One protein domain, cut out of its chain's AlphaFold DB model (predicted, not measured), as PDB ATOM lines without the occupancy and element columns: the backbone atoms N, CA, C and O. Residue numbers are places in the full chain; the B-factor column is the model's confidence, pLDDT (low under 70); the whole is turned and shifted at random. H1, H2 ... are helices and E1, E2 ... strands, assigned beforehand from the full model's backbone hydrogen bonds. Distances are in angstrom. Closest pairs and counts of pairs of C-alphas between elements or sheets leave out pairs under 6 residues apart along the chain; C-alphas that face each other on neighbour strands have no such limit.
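What this domain is: This is residues 115 to 179 of the 179 residues of an uncharacterized protein of Candidatus Entotheonella gemina (UniProt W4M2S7). A small three-stranded sheet, made of the long hairpin of E2 and E3 with the short E1 beside E3, is covered on one face by H1 and is bare on the other. At the far end of H1 the chain turns a corner into H2, which reaches away from the sheet, and then folds back to the short H3, which packs on H1. The printed part has 65 residues with three named helices and three named strands, in the order E1, H1, H2, H3, E2, E3; the sheet runs E1, E3, E2, antiparallel throughout, and the class is mixed, helices and strands. The whole is only just compact, close to loose, with a radius of gyration of the C-alphas of 12.6 A and spans of 39 by 27 by 17 A.

Where its parts are: In the sheet, E1 is residues 115 to 117, 6.5 A long, and begins at C-alpha 115 (24.333, 9.586, 2.526). E2 is residues 161 to 167, 19.2 A, and E3 is residues 172 to 178, 20.0 A, ending at C-alpha 178 (18.641, -0.643, -6.069). H1 is residues 123 to 135, 17.6 A. H2 is residues 137 to 146, 14.3 A, ending at C-alpha 146 (-3.136, 10.794, 2.297). H3 is residues 154 to 158, 6.0 A.

How they stand to each other: E3 is the inner strand. It forms a hairpin with E2, antiparallel at 170 degrees, with N 166 and O 173 within hydrogen-bond range at 2.8 A. E1 and E3 are antiparallel at 158 degrees, with N 115 and O 174 at 2.8 A. H1 is on the sheet at a height over the sheet of 8.5 A, over E3 and slantwise to the strands, at 37 degrees to E3 on the local plane. The closest C-alphas of H1 and E3 are those of Leu 123 and Leu 174, 6.9 A apart. H1 touches H3 with residues 124 to 129 alone; the closest C-alphas, of Gln 125 and Pro 154, are 5.5 A apart. H1 and H2 only just touch, with 3 pairs of C-alphas within 8 A, and only at the corner; the closest C-alphas are those of Glu 133 and Tyr 140, 5.5 A. They run opposite ways at a steep tilt of 67 degrees. H2 is not on the sheet, and H2 and H3 are apart. In H1, H2 and H3 every O i to N i+4 pair is within hydrogen-bond range.

The domain as a whole: The two C-alphas farthest apart, of Asp 146 and Leu 169, are 39.1 A apart. The printed part has no cut. The link from H2 to H3 is short, and the other links are tight. Residues 134 to 139, of which 137 to 139 belong to H2, and residues 145 to 150 stand free. The mean pLDDT of the printed part is 90.5; residues 147 to 149 are under 70.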
ATOM      1  N   PHE A 115      24.842   8.620   1.563       96.38
ATOM      2  CA  PHE A 115      24.333   9.586   2.526       96.38
ATOM      3  C   PHE A 115      25.280   9.632   3.714       96.38
ATOM      4  O   PHE A 115      25.708   8.591   4.208       96.38
ATOM      5  N   ILE A 116      25.605  10.841   4.163       95.31
ATOM      6  CA  ILE A 116      26.478  11.081   5.310       95.31
ATOM      7  C   ILE A 116      25.674  11.890   6.314       95.31
ATOM      8  O   ILE A 116      25.116  12.935   5.970       95.31
ATOM      9  N   GLY A 117      25.594  11.386   7.538       94.12
ATOM     10  CA  GLY A 117      24.790  11.970   8.600       94.12
ATOM     11  C   GLY A 117      25.543  12.084   9.912       94.12
ATOM     12  O   GLY A 117      26.585  11.461  10.120       94.12
ATOM     13  N   ASP A 118      24.977  12.880  10.814       92.44
ATOM     14  CA  ASP A 118      25.416  12.937  12.204       92.44
ATOM     15  C   ASP A 118      25.229  11.559  12.879       92.44
ATOM     16  O   ASP A 118      24.227  10.891  12.605       92.44
ATOM     17  N   PRO A 119      26.134  11.124  13.776       88.06
ATOM     18  CA  PRO A 119      26.026   9.833  14.462       88.06
ATOM     19  C   PRO A 119      24.723   9.614  15.247       88.06
ATOM     20  O   PRO A 119      24.364   8.472  15.532       88.06
ATOM     21  N   LEU A 120      24.038  10.693  15.639       87.31
ATOM     22  CA  LEU A 120      22.777  10.664  16.383       87.31
ATOM     23  C   LEU A 120      21.538  10.743  15.480       87.31
ATOM     24  O   LEU A 120      20.420  10.628  15.988       87.31
ATOM     25  N   ALA A 121      21.713  10.988  14.180       87.19
ATOM     26  CA  ALA A 121      20.615  11.061  13.228       87.19
ATOM     27  C   ALA A 121      20.114   9.661  12.849       87.19
ATOM     28  O   ALA A 121      20.884   8.701  12.787       87.19
ATOM     29  N   ASP A 122      18.822   9.563  12.536       90.69
ATOM     30  CA  ASP A 122      18.256   8.373  11.898       90.69
ATOM     31  C   ASP A 122      18.527   8.446  10.390       90.69
ATOM     32  O   ASP A 122      17.672   8.816   9.583       90.69
ATOM     33  N   LEU A 123      19.778   8.155  10.021       93.56
ATOM     34  CA  LEU A 123      20.254   8.287   8.646       93.56
ATOM     35  C   LEU A 123      19.492   7.367   7.686       93.56
ATOM     36  O   LEU A 123      19.264   7.737   6.536       93.56
ATOM     37  N   SER A 124      19.060   6.198   8.162       93.44
ATOM     38  CA  SER A 124      18.220   5.271   7.403       93.44
ATOM     39  C   SER A 124      16.875   5.894   7.039       93.44
ATOM     40  O   SER A 124      16.486   5.862   5.868       93.44
ATOM     41  N   GLN A 125      16.194   6.519   8.003       93.56
ATOM     42  CA  GLN A 125      14.937   7.224   7.759       93.56
ATOM     43  C   GLN A 125      15.118   8.397   6.789       93.56
ATOM     44  O   GLN A 125      14.361   8.524   5.822       93.56
ATOM     45  N   ASP A 126      16.122   9.241   7.031       93.62
ATOM     46  CA  ASP A 126      16.367  10.447   6.237       93.62
ATOM     47  C   ASP A 126      16.747  10.102   4.789       93.62
ATOM     48  O   ASP A 126      16.207  10.683   3.841       93.62
ATOM     49  N   ALA A 127      17.621   9.110   4.597       95.62
ATOM     50  CA  ALA A 127      18.028   8.638   3.278       95.62
ATOM     51  C   ALA A 127      16.863   8.002   2.512       95.62
ATOM     52  O   ALA A 127      16.671   8.286   1.327       95.62
ATOM     53  N   ALA A 128      16.055   7.172   3.174       95.31
ATOM     54  CA  ALA A 128      14.924   6.513   2.534       95.31
ATOM     55  C   ALA A 128      13.869   7.526   2.073       95.31
ATOM     56  O   ALA A 128      13.362   7.432   0.955       95.31
ATOM     57  N   LEU A 129      13.582   8.538   2.900       93.19
ATOM     58  CA  LEU A 129      12.691   9.640   2.541       93.19
ATOM     59  C   LEU A 129      13.232  10.452   1.361       93.19
ATOM     60  O   LEU A 129      12.491  10.703   0.411       93.19
ATOM     61  N   ALA A 130      14.514  10.819   1.399       94.19
ATOM     62  CA  ALA A 130      15.158  11.561   0.319       94.19
ATOM     63  C   ALA A 130      15.123  10.788  -1.011       94.19
ATOM     64  O   ALA A 130      14.834  11.366  -2.062       94.19
ATOM     65  N   LEU A 131      15.366   9.473  -0.984       95.94
ATOM     66  CA  LEU A 131      15.256   8.627  -2.173       95.94
ATOM     67  C   LEU A 131      13.810   8.461  -2.634       95.94
ATOM     68  O   LEU A 131      13.559   8.475  -3.838       95.94
ATOM     69  N   PHE A 132      12.856   8.321  -1.714       94.06
ATOM     70  CA  PHE A 132      11.447   8.203  -2.066       94.06
ATOM     71  C   PHE A 132      10.933   9.467  -2.767       94.06
ATOM     72  O   PHE A 132      10.297   9.366  -3.815       94.06
ATOM     73  N   GLU A 133      11.280  10.647  -2.248       94.31
ATOM     74  CA  GLU A 133      10.957  11.936  -2.868       94.31
ATOM     75  C   GLU A 133      11.594  12.085  -4.258       94.31
ATOM     76  O   GLU A 133      10.925  12.506  -5.202       94.31
ATOM     77  N   ASN A 134      12.871  11.721  -4.400       94.75
ATOM     78  CA  ASN A 134      13.622  11.925  -5.638       94.75
ATOM     79  C   ASN A 134      13.216  10.937  -6.746       94.75
ATOM     80  O   ASN A 134      12.971  11.337  -7.884       94.75
ATOM     81  N   LEU A 135      13.117   9.648  -6.412       94.25
ATOM     82  CA  LEU A 135      12.912   8.574  -7.389       94.25
ATOM     83  C   LEU A 135      11.437   8.300  -7.679       94.25
ATOM     84  O   LEU A 135      11.099   7.841  -8.771       94.25
ATOM     85  N   TYR A 136      10.553   8.595  -6.726       92.94
ATOM     86  CA  TYR A 136       9.120   8.328  -6.830       92.94
ATOM     87  C   TYR A 136       8.291   9.566  -6.439       92.94
ATOM     88  O   TYR A 136       7.442   9.484  -5.546       92.94
ATOM     89  N   PRO A 137       8.468  10.715  -7.123       94.44
ATOM     90  CA  PRO A 137       7.877  11.988  -6.705       94.44
ATOM     91  C   PRO A 137       6.340  11.978  -6.688       94.44
ATOM     92  O   PRO A 137       5.722  12.589  -5.819       94.44
ATOM     93  N   GLU A 138       5.698  11.264  -7.620       94.25
ATOM     94  CA  GLU A 138       4.237  11.124  -7.652       94.25
ATOM     95  C   GLU A 138       3.708  10.284  -6.469       94.25
ATOM     96  O   GLU A 138       2.874  10.796  -5.714       94.25
ATOM     97  N   PRO A 139       4.197   9.046  -6.228       91.06
ATOM     98  CA  PRO A 139       3.893   8.306  -5.002       91.06
ATOM     99  C   PRO A 139       4.188   9.075  -3.709       91.06
ATOM    100  O   PRO A 139       3.387   9.012  -2.776       91.06
ATOM    101  N   TYR A 140       5.296   9.819  -3.652       90.75
ATOM    102  CA  TYR A 140       5.658  10.643  -2.500       90.75
ATOM    103  C   TYR A 140       4.627  11.748  -2.236       90.75
ATOM    104  O   TYR A 140       4.163  11.909  -1.106       90.75
ATOM    105  N   ALA A 141       4.189  12.459  -3.279       91.25
ATOM    106  CA  ALA A 141       3.167  13.497  -3.160       91.25
ATOM    107  C   ALA A 141       1.813  12.939  -2.687       91.25
ATOM    108  O   ALA A 141       1.146  13.571  -1.866       91.25
ATOM    109  N   ILE A 142       1.417  11.754  -3.167       89.94
ATOM    110  CA  ILE A 142       0.205  11.061  -2.700       89.94
ATOM    111  C   ILE A 142       0.352  10.683  -1.226       89.94
ATOM    112  O   ILE A 142      -0.536  10.971  -0.426       89.94
ATOM    113  N   TRP A 143       1.486  10.091  -0.845       88.50
ATOM    114  CA  TRP A 143       1.763   9.717   0.540       88.50
ATOM    115  C   TRP A 143       1.689  10.924   1.492       88.50
ATOM    116  O   TRP A 143       1.025  10.837   2.527       88.50
ATOM    117  N   LEU A 144       2.268  12.072   1.116       87.56
ATOM    118  CA  LEU A 144       2.173  13.316   1.891       87.56
ATOM    119  C   LEU A 144       0.728  13.809   2.073       87.56
ATOM    120  O   LEU A 144       0.395  14.355   3.127       87.56
ATOM    121  N   GLN A 145      -0.129  13.639   1.062       86.62
ATOM    122  CA  GLN A 145      -1.529  14.079   1.106       86.62
ATOM    123  C   GLN A 145      -2.421  13.130   1.914       86.62
ATOM    124  O   GLN A 145      -3.229  13.587   2.724       86.62
ATOM    125  N   ASP A 146      -2.267  11.821   1.712       80.88
ATOM    126  CA  ASP A 146      -3.136  10.794   2.297       80.88
ATOM    127  C   ASP A 146      -2.761  10.435   3.740       80.88
ATOM    128  O   ASP A 146      -3.534   9.782   4.444       80.88
ATOM    129  N   SER A 147      -1.568  10.817   4.201       69.50
ATOM    130  CA  SER A 147      -1.031  10.390   5.495       69.50
ATOM    131  C   SER A 147      -0.421  11.524   6.335       69.50
ATOM    132  O   SER A 147       0.725  11.402   6.775       69.50
ATOM    133  N   PRO A 148      -1.166  12.603   6.657       64.44
ATOM    134  CA  PRO A 148      -0.672  13.623   7.575       64.44
ATOM    135  C   PRO A 148      -0.408  13.004   8.960       64.44
ATOM    136  O   PRO A 148      -1.332  12.706   9.714       64.44
ATOM    137  N   GLY A 149       0.871  12.789   9.285       67.44
ATOM    138  CA  GLY A 149       1.328  12.244  10.568       67.44
ATOM    139  C   GLY A 149       1.554  10.727  10.624       67.44
ATOM    140  O   GLY A 149       1.855  10.223  11.705       67.44
ATOM    141  N   ARG A 150       1.442   9.984   9.511       74.88
ATOM    142  CA  ARG A 150       1.893   8.580   9.486       74.88
ATOM    143  C   ARG A 150       3.415   8.549   9.313       74.88
ATOM    144  O   ARG A 150       3.905   9.172   8.371       74.88
ATOM    145  N   PRO A 151       4.164   7.826  10.160       77.75
ATOM    146  CA  PRO A 151       5.594   7.662   9.942       77.75
ATOM    147  C   PRO A 151       5.832   6.910   8.628       77.75
ATOM    148  O   PRO A 151       5.133   5.938   8.323       77.75
ATOM    149  N   PHE A 152       6.791   7.396   7.844       84.75
ATOM    150  CA  PHE A 152       7.353   6.647   6.727       84.75
ATOM    151  C   PHE A 152       8.059   5.405   7.278       84.75
ATOM    152  O   PHE A 152       8.690   5.495   8.330       84.75
ATOM    153  N   ASP A 153       7.889   4.268   6.605       87.75
ATOM    154  CA  ASP A 153       8.463   2.982   7.003       87.75
ATOM    155  C   ASP A 153       9.718   2.706   6.151       87.75
ATOM    156  O   ASP A 153       9.585   2.314   4.983       87.75
ATOM    157  N   PRO A 154      10.924   2.936   6.697       88.88
ATOM    158  CA  PRO A 154      12.163   2.792   5.948       88.88
ATOM    159  C   PRO A 154      12.485   1.320   5.690       88.88
ATOM    160  O   PRO A 154      13.025   0.999   4.639       88.88
ATOM    161  N   GLU A 155      12.099   0.397   6.577       89.50
ATOM    162  CA  GLU A 155      12.358  -1.035   6.388       89.50
ATOM    163  C   GLU A 155      11.617  -1.570   5.160       89.50
ATOM    164  O   GLU A 155      12.186  -2.298   4.340       89.50
ATOM    165  N   ALA A 156      10.356  -1.164   4.991       90.38
ATOM    166  CA  ALA A 156       9.584  -1.509   3.806       90.38
ATOM    167  C   ALA A 156      10.224  -0.939   2.528       90.38
ATOM    168  O   ALA A 156      10.297  -1.646   1.520       90.38
ATOM    169  N   PHE A 157      10.720   0.303   2.571       92.69
ATOM    170  CA  PHE A 157      11.408   0.925   1.438       92.69
ATOM    171  C   PHE A 157      12.695   0.173   1.072       92.69
ATOM    172  O   PHE A 157      12.887  -0.203  -0.086       92.69
ATOM    173  N   TRP A 158      13.527  -0.137   2.067       95.12
ATOM    174  CA  TRP A 158      14.811  -0.812   1.886       95.12
ATOM    175  C   TRP A 158      14.710  -2.288   1.508       95.12
ATOM    176  O   TRP A 158      15.691  -2.861   1.047       95.12
ATOM    177  N   SER A 159      13.535  -2.911   1.628       93.81
ATOM    178  CA  SER A 159      13.334  -4.338   1.328       93.81
ATOM    179  C   SER A 159      13.725  -4.773  -0.096       93.81
ATOM    180  O   SER A 159      13.919  -5.962  -0.344       93.81
ATOM    181  N   THR A 160      13.848  -3.822  -1.026       90.62
ATOM    182  CA  THR A 160      14.242  -4.042  -2.431       90.62
ATOM    183  C   THR A 160      15.609  -3.452  -2.778       90.62
ATOM    184  O   THR A 160      15.952  -3.344  -3.952       90.62
ATOM    185  N   TRP A 161      16.390  -3.069  -1.770       95.50
ATOM    186  CA  TRP A 161      17.688  -2.415  -1.910       95.50
ATOM    187  C   TRP A 161      18.775  -3.240  -1.228       95.50
ATOM    188  O   TRP A 161      18.533  -3.932  -0.241       95.50
ATOM    189  N   THR A 162      20.002  -3.132  -1.724       95.69
ATOM    190  CA  THR A 162      21.176  -3.447  -0.907       95.69
ATOM    191  C   THR A 162      21.552  -2.186  -0.150       95.69
ATOM    192  O   THR A 162      21.780  -1.152  -0.775       95.69
ATOM    193  N   VAL A 163      21.600  -2.265   1.180       95.62
ATOM    194  CA  VAL A 163      21.891  -1.128   2.063       95.62
ATOM    195  C   VAL A 163      23.010  -1.506   3.023       95.62
ATOM    196  O   VAL A 163      22.973  -2.569   3.640       95.62
ATOM    197  N   HIS A 164      24.006  -0.634   3.141       95.19
ATOM    198  CA  HIS A 164      25.109  -0.756   4.088       95.19
ATOM    199  C   HIS A 164      25.216   0.531   4.894       95.19
ATOM    200  O   HIS A 164      25.507   1.585   4.335       95.19
ATOM    201  N   GLU A 165      25.010   0.427   6.204       94.44
ATOM    202  CA  GLU A 165      25.172   1.535   7.141       94.44
ATOM    203  C   GLU A 165      26.375   1.281   8.052       94.44
ATOM    204  O   GLU A 165      26.525   0.199   8.630       94.44
ATOM    205  N   ILE A 166      27.262   2.270   8.143       94.62
ATOM    206  CA  ILE A 166      28.525   2.189   8.873       94.62
ATOM    207  C   ILE A 166      28.640   3.401   9.782       94.62
ATOM    208  O   ILE A 166      28.629   4.539   9.319       94.62
ATOM    209  N   ALA A 167      28.796   3.129  11.074       92.88
ATOM    210  CA  ALA A 167      29.119   4.140  12.065       92.88
ATOM    211  C   ALA A 167      30.637   4.349  12.120       92.88
ATOM    212  O   ALA A 167      31.388   3.408  12.406       92.88
ATOM    213  N   LEU A 168      31.069   5.577  11.849       90.31
ATOM    214  CA  LEU A 168      32.432   6.057  12.050       90.31
ATOM    215  C   LEU A 168      32.482   6.946  13.300       90.31
ATOM    216  O   LEU A 168      31.503   7.083  14.033       90.31
ATOM    217  N   LEU A 169      33.652   7.513  13.592       88.06
ATOM    218  CA  LEU A 169      33.856   8.286  14.815       88.06
ATOM    219  C   LEU A 169      33.033   9.583  14.837       88.06
ATOM    220  O   LEU A 169      32.502   9.939  15.889       88.06
ATOM    221  N   SER A 170      32.954  10.299  13.711       90.50
ATOM    222  CA  SER A 170      32.297  11.609  13.622       90.50
ATOM    223  C   SER A 170      31.082  11.647  12.698       90.50
ATOM    224  O   SER A 170      30.342  12.630  12.721       90.50
ATOM    225  N   CYS A 171      30.827  10.582  11.937       92.56
ATOM    226  CA  CYS A 171      29.658  10.474  11.071       92.56
ATOM    227  C   CYS A 171      29.150   9.033  10.931       92.56
ATOM    228  O   CYS A 171      29.868   8.067  11.191       92.56
ATOM    229  N   ASN A 172      27.907   8.902  10.472       94.69
ATOM    230  CA  ASN A 172      27.378   7.663   9.912       94.69
ATOM    231  C   ASN A 172      27.343   7.786   8.389       94.69
ATOM    232  O   ASN A 172      27.038   8.854   7.851       94.69
ATOM    233  N   ILE A 173      27.622   6.686   7.699       96.31
ATOM    234  CA  ILE A 173      27.539   6.595   6.245       96.31
ATOM    235  C   ILE A 173      26.540   5.508   5.894       96.31
ATOM    236  O   ILE A 173      26.693   4.367   6.328       96.31
ATOM    237  N   LEU A 174      25.555   5.851   5.070       96.81
ATOM    238  CA  LEU A 174      24.624   4.906   4.475       96.81
ATOM    239  C   LEU A 174      24.849   4.872   2.969       96.81
ATOM    240  O   LEU A 174      24.739   5.885   2.279       96.81
ATOM    241  N   MET A 175      25.147   3.683   2.461       97.50
ATOM    242  CA  MET A 175      25.245   3.404   1.035       97.50
ATOM    243  C   MET A 175      24.080   2.523   0.612       97.50
ATOM    244  O   MET A 175      23.782   1.534   1.286       97.50
ATOM    245  N   ALA A 176      23.439   2.854  -0.504       97.19
ATOM    246  CA  ALA A 176      22.309   2.100  -1.024       97.19
ATOM    247  C   ALA A 176      22.384   1.938  -2.545       97.19
ATOM    248  O   ALA A 176      22.669   2.893  -3.270       97.19
ATOM    249  N   ARG A 177      22.072   0.736  -3.033       96.44
ATOM    250  CA  ARG A 177      21.925   0.429  -4.463       96.44
ATOM    251  C   ARG A 177      20.639  -0.358  -4.689       96.44
ATOM    252  O   ARG A 177      20.381  -1.332  -3.977       96.44
ATOM    253  N   ALA A 178      19.836   0.081  -5.653       91.25
ATOM    254  CA  ALA A 178      18.641  -0.643  -6.069       91.25
ATOM    255  C   ALA A 178      19.042  -1.922  -6.825       91.25
ATOM    256  O   ALA A 178      20.073  -1.942  -7.499       91.25
ATOM    257  N   TRP A 179      18.245  -2.981  -6.679       72.81
ATOM    258  CA  TRP A 179      18.407  -4.229  -7.433       72.81
ATOM    259  C   TRP A 179      17.871  -4.134  -8.864       72.81
ATOM    260  O   TRP A 179      16.868  -3.415  -9.080       72.81
TER     261      TRP A 179